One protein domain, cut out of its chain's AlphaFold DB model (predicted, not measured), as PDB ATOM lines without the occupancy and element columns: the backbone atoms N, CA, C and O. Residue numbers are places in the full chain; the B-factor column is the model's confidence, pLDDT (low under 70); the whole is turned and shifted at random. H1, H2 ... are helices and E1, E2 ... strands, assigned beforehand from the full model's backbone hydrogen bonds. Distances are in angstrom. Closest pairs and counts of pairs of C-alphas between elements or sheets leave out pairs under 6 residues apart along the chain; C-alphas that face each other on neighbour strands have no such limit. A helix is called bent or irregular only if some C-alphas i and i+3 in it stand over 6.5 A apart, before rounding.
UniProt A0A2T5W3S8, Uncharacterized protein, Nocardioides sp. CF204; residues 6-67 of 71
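AT A GLANCE: This is residues 6 to 67 of the 71 residues of an uncharacterized protein of Nocardioides sp. CF204 (UniProt A0A2T5W3S8). A small twisted sheet of three strands, E1, E2 and E3, sits at one end of the model, and the long helix H1 packs with its residues 33 to 40 over one face of it. From there H1 runs on away from the sheet, and H2 follows at a corner at the far end, so that the two helices make a long arm. The printed part has 62 residues, with three named strands and then two named helices in the order E1, E2, E3, H1, H2; the sheet order is E2 - E1 - E3, all antiparallel, and the class is mixed, helices and strands. The whole is only just loose, close to extended, with a radius of gyration of the C-alphas of 15.5 A, and spans 44 by 20 by 17 A, its length made by that arm.

HOW THE PARTS SIT: Begin with E1, residues 6 to 9, the inner strand of the sheet. The tight link after it leads to E2, residues 14 to 18, an edge strand that forms an antiparallel hairpin with E1; look for N 7 and O 16, 2.8 A apart, within hydrogen-bond range. On the other side of E1 is E3, residues 26 to 30, antiparallel to it at 161 degrees, with N 8 and O 27 at 2.9 A. The sheet is only just strongly twisted, its C-alphas up to 4.1 A off the best plane. H1, residues 33 to 52, is on one face of this sheet, two layers with the helix on one face, at a height over the sheet of 8.9 A. It lies over E1, slantwise to the strands, at 54 degrees to E1 on the local plane; the closest C-alphas are those of Phe 8 and Ala 36, 5.4 A apart. H1 is irregular, with C-alphas 37 and 40 lying 7.0 A apart, and has a kink of 34 degrees near residue 40. H2, residues 54 to 65, is close to H1 but not clearly touching, at a steep tilt of 65 degrees, the same way; their closest C-alphas, of Trp 50 and Gly 56, are 5.5 A apart. H2 is not on the sheet and is apart from E1, E2 and E3. Every O i to N i+4 pair of H2 is within hydrogen-bond range, and 14 of 16 in H1.

IN THESE COORDINATES: Find C-alpha 6 at (0.126, 11.607, 9.948), where E1 begins. E2 runs 12.8 A from Ser 14 to Ala 18, and E3 10.8 A from Trp 26 to Phe 30. Find C-alpha 33 at (3.390, 10.499, 14.415); from there H1 runs 29.8 A to Asp 52. H2 runs 16.5 A from Glu 54 and ends at C-alpha 65 at (-36.582, 12.892, 29.170).

THE WHOLE: Look at Ser 19 and Glu 65 for the two C-alphas farthest apart, 44.8 A. Residues 41 to 46, which belong to H1, stand free, as do residues 61 to 67, of which 61 to 65 belong to H2. The printed part has no cut and no long link; the link from E2 to E3 is short, and the others are tight. The mean pLDDT of the printed part is 94.4, and no printed residue is under 70.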
ATOM      1  N   PHE A   6       0.409  12.780   9.130       96.56
ATOM      2  CA  PHE A   6       0.126  11.607   9.948       96.56
ATOM      3  C   PHE A   6      -1.367  11.526  10.256       96.56
ATOM      4  O   PHE A   6      -2.026  12.539  10.483       96.56
ATOM      5  N   TRP A   7      -1.903  10.316  10.257       96.81
ATOM      6  CA  TRP A   7      -3.303  10.033  10.539       96.81
ATOM      7  C   TRP A   7      -3.383   8.864  11.510       96.81
ATOM      8  O   TRP A   7      -2.565   7.950  11.435       96.81
ATOM      9  N   PHE A   8      -4.373   8.864  12.397       96.94
ATOM     10  CA  PHE A   8      -4.653   7.714  13.253       96.94
ATOM     11  C   PHE A   8      -5.834   6.925  12.700       96.94
ATOM     12  O   PHE A   8      -6.943   7.450  12.579       96.94
ATOM     13  N   ASP A   9      -5.604   5.659  12.377       96.06
ATOM     14  CA  ASP A   9      -6.630   4.735  11.923       96.06
ATOM     15  C   ASP A   9      -7.361   4.124  13.116       96.06
ATOM     16  O   ASP A   9      -6.825   3.268  13.818       96.06
ATOM     17  N   VAL A  10      -8.606   4.543  13.345       94.56
ATOM     18  CA  VAL A  10      -9.399   4.076  14.491       94.56
ATOM     19  C   VAL A  10      -9.704   2.580  14.395       94.56
ATOM     20  O   VAL A  10      -9.777   1.908  15.421       94.56
ATOM     21  N   ALA A  11      -9.853   2.039  13.182       94.44
ATOM     22  CA  ALA A  11     -10.218   0.637  12.993       94.44
ATOM     23  C   ALA A  11      -9.058  -0.316  13.310       94.44
ATOM     24  O   ALA A  11      -9.285  -1.401  13.842       94.44
ATOM     25  N   THR A  12      -7.824   0.077  12.986       95.25
ATOM     26  CA  THR A  12      -6.619  -0.739  13.219       95.25
ATOM     27  C   THR A  12      -5.794  -0.276  14.415       95.25
ATOM     28  O   THR A  12      -4.818  -0.937  14.757       95.25
ATOM     29  N   GLN A  13      -6.183   0.832  15.054       95.12
ATOM     30  CA  GLN A  13      -5.474   1.475  16.161       95.12
ATOM     31  C   GLN A  13      -3.998   1.759  15.846       95.12
ATOM     32  O   GLN A  13      -3.106   1.436  16.626       95.12
ATOM     33  N   SER A  14      -3.734   2.335  14.674       96.25
ATOM     34  CA  SER A  14      -2.368   2.535  14.180       96.25
ATOM     35  C   SER A  14      -2.192   3.872  13.475       96.25
ATOM     36  O   SER A  14      -3.098   4.331  12.777       96.25
ATOM     37  N   VAL A  15      -0.994   4.448  13.574       96.94
ATOM     38  CA  VAL A  15      -0.627   5.644  12.811       96.94
ATOM     39  C   VAL A  15      -0.205   5.282  11.394       96.94
ATOM     40  O   VAL A  15       0.562   4.347  11.165       96.94
ATOM     41  N   VAL A  16      -0.704   6.055  10.437       95.25
ATOM     42  CA  VAL A  16      -0.424   5.922   9.009       95.25
ATOM     43  C   VAL A  16       0.013   7.265   8.439       95.25
ATOM     44  O   VAL A  16      -0.371   8.328   8.928       95.25
ATOM     45  N   ARG A  17       0.841   7.220   7.396       95.25
ATOM     46  CA  ARG A  17       1.330   8.409   6.702       95.25
ATOM     47  C   ARG A  17       0.680   8.488   5.327       95.25
ATOM     48  O   ARG A  17       0.823   7.555   4.544       95.25
ATOM     49  N   ALA A  18      -0.009   9.590   5.055       93.50
ATOM     50  CA  ALA A  18      -0.717   9.807   3.798       93.50
ATOM     51  C   ALA A  18      -0.869  11.305   3.501       93.50
ATOM     52  O   ALA A  18      -0.960  12.130   4.416       93.50
ATOM     53  N   SER A  19      -0.935  11.657   2.218       92.81
ATOM     54  CA  SER A  19      -1.137  13.037   1.761       92.81
ATOM     55  C   SER A  19      -2.558  13.557   1.984       92.81
ATOM     56  O   SER A  19      -2.765  14.766   2.050       92.81
ATOM     57  N   GLU A  20      -3.538  12.662   2.087       91.19
ATOM     58  CA  GLU A  20      -4.949  12.990   2.279       91.19
ATOM     59  C   GLU A  20      -5.654  11.928   3.128       91.19
ATOM     60  O   GLU A  20      -5.098  10.869   3.425       91.19
ATOM     61  N   ARG A  21      -6.889  12.224   3.543       93.12
ATOM     62  CA  ARG A  21      -7.715  11.270   4.281       93.12
ATOM     63  C   ARG A  21      -8.260  10.217   3.321       93.12
ATOM     64  O   ARG A  21      -9.219  10.481   2.606       93.12
ATOM     65  N   GLU A  22      -7.697   9.015   3.360       89.38
ATOM     66  CA  GLU A  22      -8.071   7.952   2.417       89.38
ATOM     67  C   GLU A  22      -9.337   7.179   2.815       89.38
ATOM     68  O   GLU A  22      -9.979   6.563   1.964       89.38
ATOM     69  N   LYS A  23      -9.726   7.195   4.098       88.31
ATOM     70  CA  LYS A  23     -10.930   6.496   4.573       88.31
ATOM     71  C   LYS A  23     -11.642   7.179   5.740       88.31
ATOM     72  O   LYS A  23     -11.068   7.955   6.516       88.31
ATOM     73  N   GLU A  24     -12.918   6.835   5.893       91.00
ATOM     74  CA  GLU A  24     -13.677   7.127   7.107       91.00
ATOM     75  C   GLU A  24     -13.071   6.384   8.307       91.00
ATOM     76  O   GLU A  24     -12.538   5.281   8.185       91.00
ATOM     77  N   GLY A  25     -13.103   7.022   9.478       91.31
ATOM     78  CA  GLY A  25     -12.449   6.493  10.680       91.31
ATOM     79  C   GLY A  25     -10.950   6.790  10.793       91.31
ATOM     80  O   GLY A  25     -10.322   6.323  11.734       91.31
ATOM     81  N   TRP A  26     -10.363   7.581   9.889       95.56
ATOM     82  CA  TRP A  26      -9.076   8.240  10.152       95.56
ATOM     83  C   TRP A  26      -9.270   9.569  10.883       95.56
ATOM     84  O   TRP A  26     -10.144  10.356  10.502       95.56
ATOM     85  N   LEU A  27      -8.455   9.807  11.911       94.38
ATOM     86  CA  LEU A  27      -8.341  11.071  12.643       94.38
ATOM     87  C   LEU A  27      -7.092  11.821  12.163       94.38
ATOM     88  O   LEU A  27      -6.064  11.188  11.931       94.38
ATOM     89  N   GLY A  28      -7.181  13.144  12.006       93.94
ATOM     90  CA  GLY A  28      -6.078  13.988  11.533       93.94
ATOM     91  C   GLY A  28      -6.534  15.079  10.550       93.94
ATOM     92  O   GLY A  28      -7.741  15.337  10.450       93.94
ATOM     93  N   PRO A  29      -5.602  15.709   9.803       95.12
ATOM     94  CA  PRO A  29      -4.169  15.400   9.743       95.12
ATOM     95  C   PRO A  29      -3.404  15.894  10.978       95.12
ATOM     96  O   PRO A  29      -3.702  16.961  11.505       95.12
ATOM     97  N   PHE A  30      -2.382  15.144  11.381       95.19
ATOM     98  CA  PHE A  30      -1.437  15.494  12.440       95.19
ATOM     99  C   PHE A  30      -0.063  15.838  11.863       95.19
ATOM    100  O   PHE A  30       0.327  15.355  10.789       95.19
ATOM    101  N   GLY A  31       0.669  16.691  12.580       93.62
ATOM    102  CA  GLY A  31       1.990  17.162  12.177       93.62
ATOM    103  C   GLY A  31       3.101  16.149  12.448       93.62
ATOM    104  O   GLY A  31       4.089  16.122  11.712       93.62
ATOM    105  N   THR A  32       2.931  15.299  13.465       95.19
ATOM    106  CA  THR A  32       3.901  14.273  13.873       95.19
ATOM    107  C   THR A  32       3.219  12.923  14.134       95.19
ATOM    108  O   THR A  32       2.009  12.884  14.377       95.19
ATOM    109  N   PRO A  33       3.957  11.798  14.068       96.25
ATOM    110  CA  PRO A  33       3.390  10.499  14.415       96.25
ATOM    111  C   PRO A  33       3.015  10.418  15.900       96.25
ATOM    112  O   PRO A  33       1.985   9.837  16.213       96.25
ATOM    113  N   GLU A  34       3.778  11.048  16.796       96.81
ATOM    114  CA  GLU A  34       3.490  11.081  18.235       96.81
ATOM    115  C   GLU A  34       2.155  11.779  18.528       96.81
ATOM    116  O   GLU A  34       1.323  11.242  19.254       96.81
ATOM    117  N   GLU A  35       1.891  12.921  17.880       95.94
ATOM    118  CA  GLU A  35       0.604  13.615  17.993       95.94
ATOM    119  C   GLU A  35      -0.549  12.706  17.545       95.94
ATOM    120  O   GLU A  35      -1.592  12.648  18.199       95.94
ATOM    121  N   ALA A  36      -0.351  11.949  16.463       96.38
ATOM    122  CA  ALA A  36      -1.346  11.006  15.970       96.38
ATOM    123  C   ALA A  36      -1.580   9.828  16.935       96.38
ATOM    124  O   ALA A  36      -2.722   9.394  17.082       96.38
ATOM    125  N   GLU A  37      -0.539   9.321  17.601       96.75
ATOM    126  CA  GLU A  37      -0.656   8.255  18.607       96.75
ATOM    127  C   GLU A  37      -1.398   8.724  19.869       96.75
ATOM    128  O   GLU A  37      -2.209   7.980  20.422       96.75
ATOM    129  N   GLU A  38      -1.162   9.961  20.314       96.12
ATOM    130  CA  GLU A  38      -1.746  10.518  21.543       96.12
ATOM    131  C   GLU A  38      -3.161  11.094  21.348       96.12
ATOM    132  O   GLU A  38      -3.946  11.207  22.302       96.12
ATOM    133  N   ALA A  39      -3.520  11.450  20.114       93.62
ATOM    134  CA  ALA A  39      -4.786  12.101  19.804       93.62
ATOM    135  C   ALA A  39      -6.035  11.319  20.262       93.62
ATOM    136  O   ALA A  39      -6.912  11.941  20.864       93.62
ATOM    137  N   PRO A  40      -6.164   9.987  20.064       93.88
ATOM    138  CA  PRO A  40      -7.344   9.241  20.510       93.88
ATOM    139  C   PRO A  40      -7.590   9.348  22.016       93.88
ATOM    140  O   PRO A  40      -8.722   9.580  22.442       93.88
ATOM    141  N   ALA A  41      -6.533   9.228  22.825       94.38
ATOM    142  CA  ALA A  41      -6.632   9.363  24.275       94.38
ATOM    143  C   ALA A  41      -7.074  10.781  24.665       94.38
ATOM    144  O   ALA A  41      -7.956  10.950  25.509       94.38
ATOM    145  N   THR A  42      -6.522  11.790  23.990       93.25
ATOM    146  CA  THR A  42      -6.880  13.199  24.190       93.25
ATOM    147  C   THR A  42      -8.349  13.465  23.847       93.25
ATOM    148  O   THR A  42      -9.070  14.078  24.636       93.25
ATOM    149  N   PHE A  43      -8.842  12.952  22.715       92.50
ATOM    150  CA  PHE A  43     -10.250  13.085  22.328       92.50
ATOM    151  C   PHE A  43     -11.195  12.421  23.332       92.50
ATOM    152  O   PHE A  43     -12.200  13.026  23.710       92.50
ATOM    153  N   ILE A  44     -10.869  11.210  23.796       93.75
ATOM    154  CA  ILE A  44     -11.668  10.501  24.804       93.75
ATOM    155  C   ILE A  44     -11.709  11.299  26.110       93.75
ATOM    156  O   ILE A  44     -12.789  11.486  26.668       93.75
ATOM    157  N   ALA A  45     -10.567  11.821  26.564       95.94
ATOM    158  CA  ALA A  45     -10.494  12.619  27.783       95.94
ATOM    159  C   ALA A  45     -11.356  13.892  27.694       95.94
ATOM    160  O   ALA A  45     -12.098  14.203  28.626       95.94
ATOM    161  N   HIS A  46     -11.322  14.604  26.563       95.44
ATOM    162  CA  HIS A  46     -12.179  15.772  26.350       95.44
ATOM    163  C   HIS A  46     -13.666  15.415  26.289       95.44
ATOM    164  O   HIS A  46     -14.483  16.127  26.872       95.44
ATOM    165  N   ALA A  47     -14.023  14.316  25.620       94.75
ATOM    166  CA  ALA A  47     -15.404  13.853  25.556       94.75
ATOM    167  C   ALA A  47     -15.941  13.488  26.949       94.75
ATOM    168  O   ALA A  47     -17.039  13.903  27.307       94.75
ATOM    169  N   GLN A  48     -15.148  12.781  27.760       95.38
ATOM    170  CA  GLN A  48     -15.493  12.457  29.147       95.38
ATOM    171  C   GLN A  48     -15.660  13.723  29.993       95.38
ATOM    172  O   GLN A  48     -16.699  13.906  30.621       95.38
ATOM    173  N   ALA A  49     -14.700  14.649  29.927       97.38
ATOM    174  CA  ALA A  49     -14.776  15.912  30.658       97.38
ATOM    175  C   ALA A  49     -16.006  16.750  30.265       97.38
ATOM    176  O   ALA A  49     -16.617  17.392  31.119       97.38
ATOM    177  N   TRP A  50     -16.393  16.743  28.985       96.56
ATOM    178  CA  TRP A  50     -17.618  17.404  28.541       96.56
ATOM    179  C   TRP A  50     -18.869  16.704  29.075       96.56
ATOM    180  O   TRP A  50     -19.765  17.387  29.573       96.56
ATOM    181  N   LEU A  51     -18.929  15.370  29.034       95.62
ATOM    182  CA  LEU A  51     -20.055  14.604  29.583       95.62
ATOM    183  C   LEU A  51     -20.237  14.856  31.086       95.62
ATOM    184  O   LEU A  51     -21.372  14.952  31.551       95.62
ATOM    185  N   ASP A  52     -19.145  15.027  31.825       95.88
ATOM    186  CA  ASP A  52     -19.161  15.332  33.259       95.88
ATOM    187  C   ASP A  52     -19.463  16.811  33.573       95.88
ATOM    188  O   ASP A  52     -19.756  17.162  34.717       95.88
ATOM    189  N   SER A  53     -19.422  17.696  32.572       97.44
ATOM    190  CA  SER A  53     -19.718  19.121  32.747       97.44
ATOM    191  C   SER A  53     -21.213  19.396  32.960       97.44
ATOM    192  O   SER A  53     -22.076  18.631  32.530       97.44
ATOM    193  N   GLU A  54     -21.548  20.550  33.549       97.06
ATOM    194  CA  GLU A  54     -22.947  20.990  33.699       97.06
ATOM    195  C   GLU A  54     -23.690  21.082  32.357       97.06
ATOM    196  O   GLU A  54     -24.900  20.869  32.281       97.06
ATOM    197  N   GLU A  55     -22.986  21.422  31.278       95.44
ATOM    198  CA  GLU A  55     -23.565  21.435  29.939       95.44
ATOM    199  C   GLU A  55     -23.887  20.018  29.462       95.44
ATOM    200  O   GLU A  55     -25.039  19.752  29.114       95.44
ATOM    201  N   GLY A  56     -22.922  19.099  29.522       94.50
ATOM    202  CA  GLY A  56     -23.121  17.702  29.134       94.50
ATOM    203  C   GLY A  56     -24.232  17.026  29.936       94.50
ATOM    204  O   GLY A  56     -25.124  16.403  29.361       94.50
ATOM    205  N   GLN A  57     -24.269  17.238  31.253       96.50
ATOM    206  CA  GLN A  57     -25.326  16.704  32.116       96.50
ATOM    207  C   GLN A  57     -26.714  17.259  31.764       96.50
ATOM    208  O   GLN A  57     -27.694  16.512  31.809       96.50
ATOM    209  N   ARG A  58     -26.821  18.532  31.351       96.06
ATOM    210  CA  ARG A  58     -28.088  19.094  30.847       96.06
ATOM    211  C   ARG A  58     -28.538  18.408  29.561       96.06
ATOM    212  O   ARG A  58     -29.705  18.043  29.460       96.06
ATOM    213  N   TYR A  59     -27.631  18.185  28.610       94.06
ATOM    214  CA  TYR A  59     -27.960  17.439  27.392       94.06
ATOM    215  C   TYR A  59     -28.385  15.999  27.697       94.06
ATOM    216  O   TYR A  59     -29.374  15.529  27.139       94.06
ATOM    217  N   LEU A  60     -27.701  15.317  28.621       92.12
ATOM    218  CA  LEU A  60     -28.064  13.963  29.046       92.12
ATOM    219  C   LEU A  60     -29.430  13.915  29.742       92.12
ATOM    220  O   LEU A  60     -30.185  12.972  29.523       92.12
ATOM    221  N   ALA A  61     -29.770  14.914  30.560       93.94
ATOM    222  CA  ALA A  61     -31.094  15.014  31.171       93.94
ATOM    223  C   ALA A  61     -32.188  15.137  30.101       93.94
ATOM    224  O   ALA A  61     -33.121  14.337  30.098       93.94
ATOM    225  N   ILE A  62     -32.006  16.040  29.131       94.00
ATOM    226  CA  ILE A  62     -32.937  16.223  28.011       94.00
ATOM    227  C   ILE A  62     -33.061  14.935  27.183       94.00
ATOM    228  O   ILE A  62     -34.167  14.539  26.818       94.00
ATOM    229  N   ALA A  63     -31.942  14.262  26.899       92.56
ATOM    230  CA  ALA A  63     -31.944  13.002  26.160       92.56
ATOM    231  C   ALA A  63     -32.738  11.911  26.898       92.56
ATOM    232  O   ALA A  63     -33.553  11.235  26.275       92.56
ATOM    233  N   ARG A  64     -32.571  11.788  28.222       92.12
ATOM    234  CA  ARG A  64     -33.329  10.847  29.067       92.12
ATOM    235  C   ARG A  64     -34.820  11.174  29.105       92.12
ATOM    236  O   ARG A  64     -35.644  10.272  29.009       92.12
ATOM    237  N   GLU A  65     -35.180  12.453  29.208       91.19
ATOM    238  CA  GLU A  65     -36.582  12.892  29.170       91.19
ATOM    239  C   GLU A  65     -37.260  12.554  27.834       91.19
ATOM    240  O   GLU A  65     -38.455  12.264  27.800       91.19
ATOM    241  N   GLN A  66     -36.497  12.550  26.737       90.88
ATOM    242  CA  GLN A  66     -36.978  12.204  25.396       90.88
ATOM    243  C   GLN A  66     -36.835  10.711  25.053       90.88
ATOM    244  O   GLN A  66     -37.237  10.303  23.962       90.88
ATOM    245  N   GLY A  67     -36.279   9.890  25.953       88.12
ATOM    246  CA  GLY A  67     -36.012   8.468  25.710       88.12
ATOM    247  C   GLY A  67     -34.957   8.202  24.627       88.12
ATOM    248  O   GLY A  67     -35.007   7.172  23.959       88.12
TER     249      GLY A  67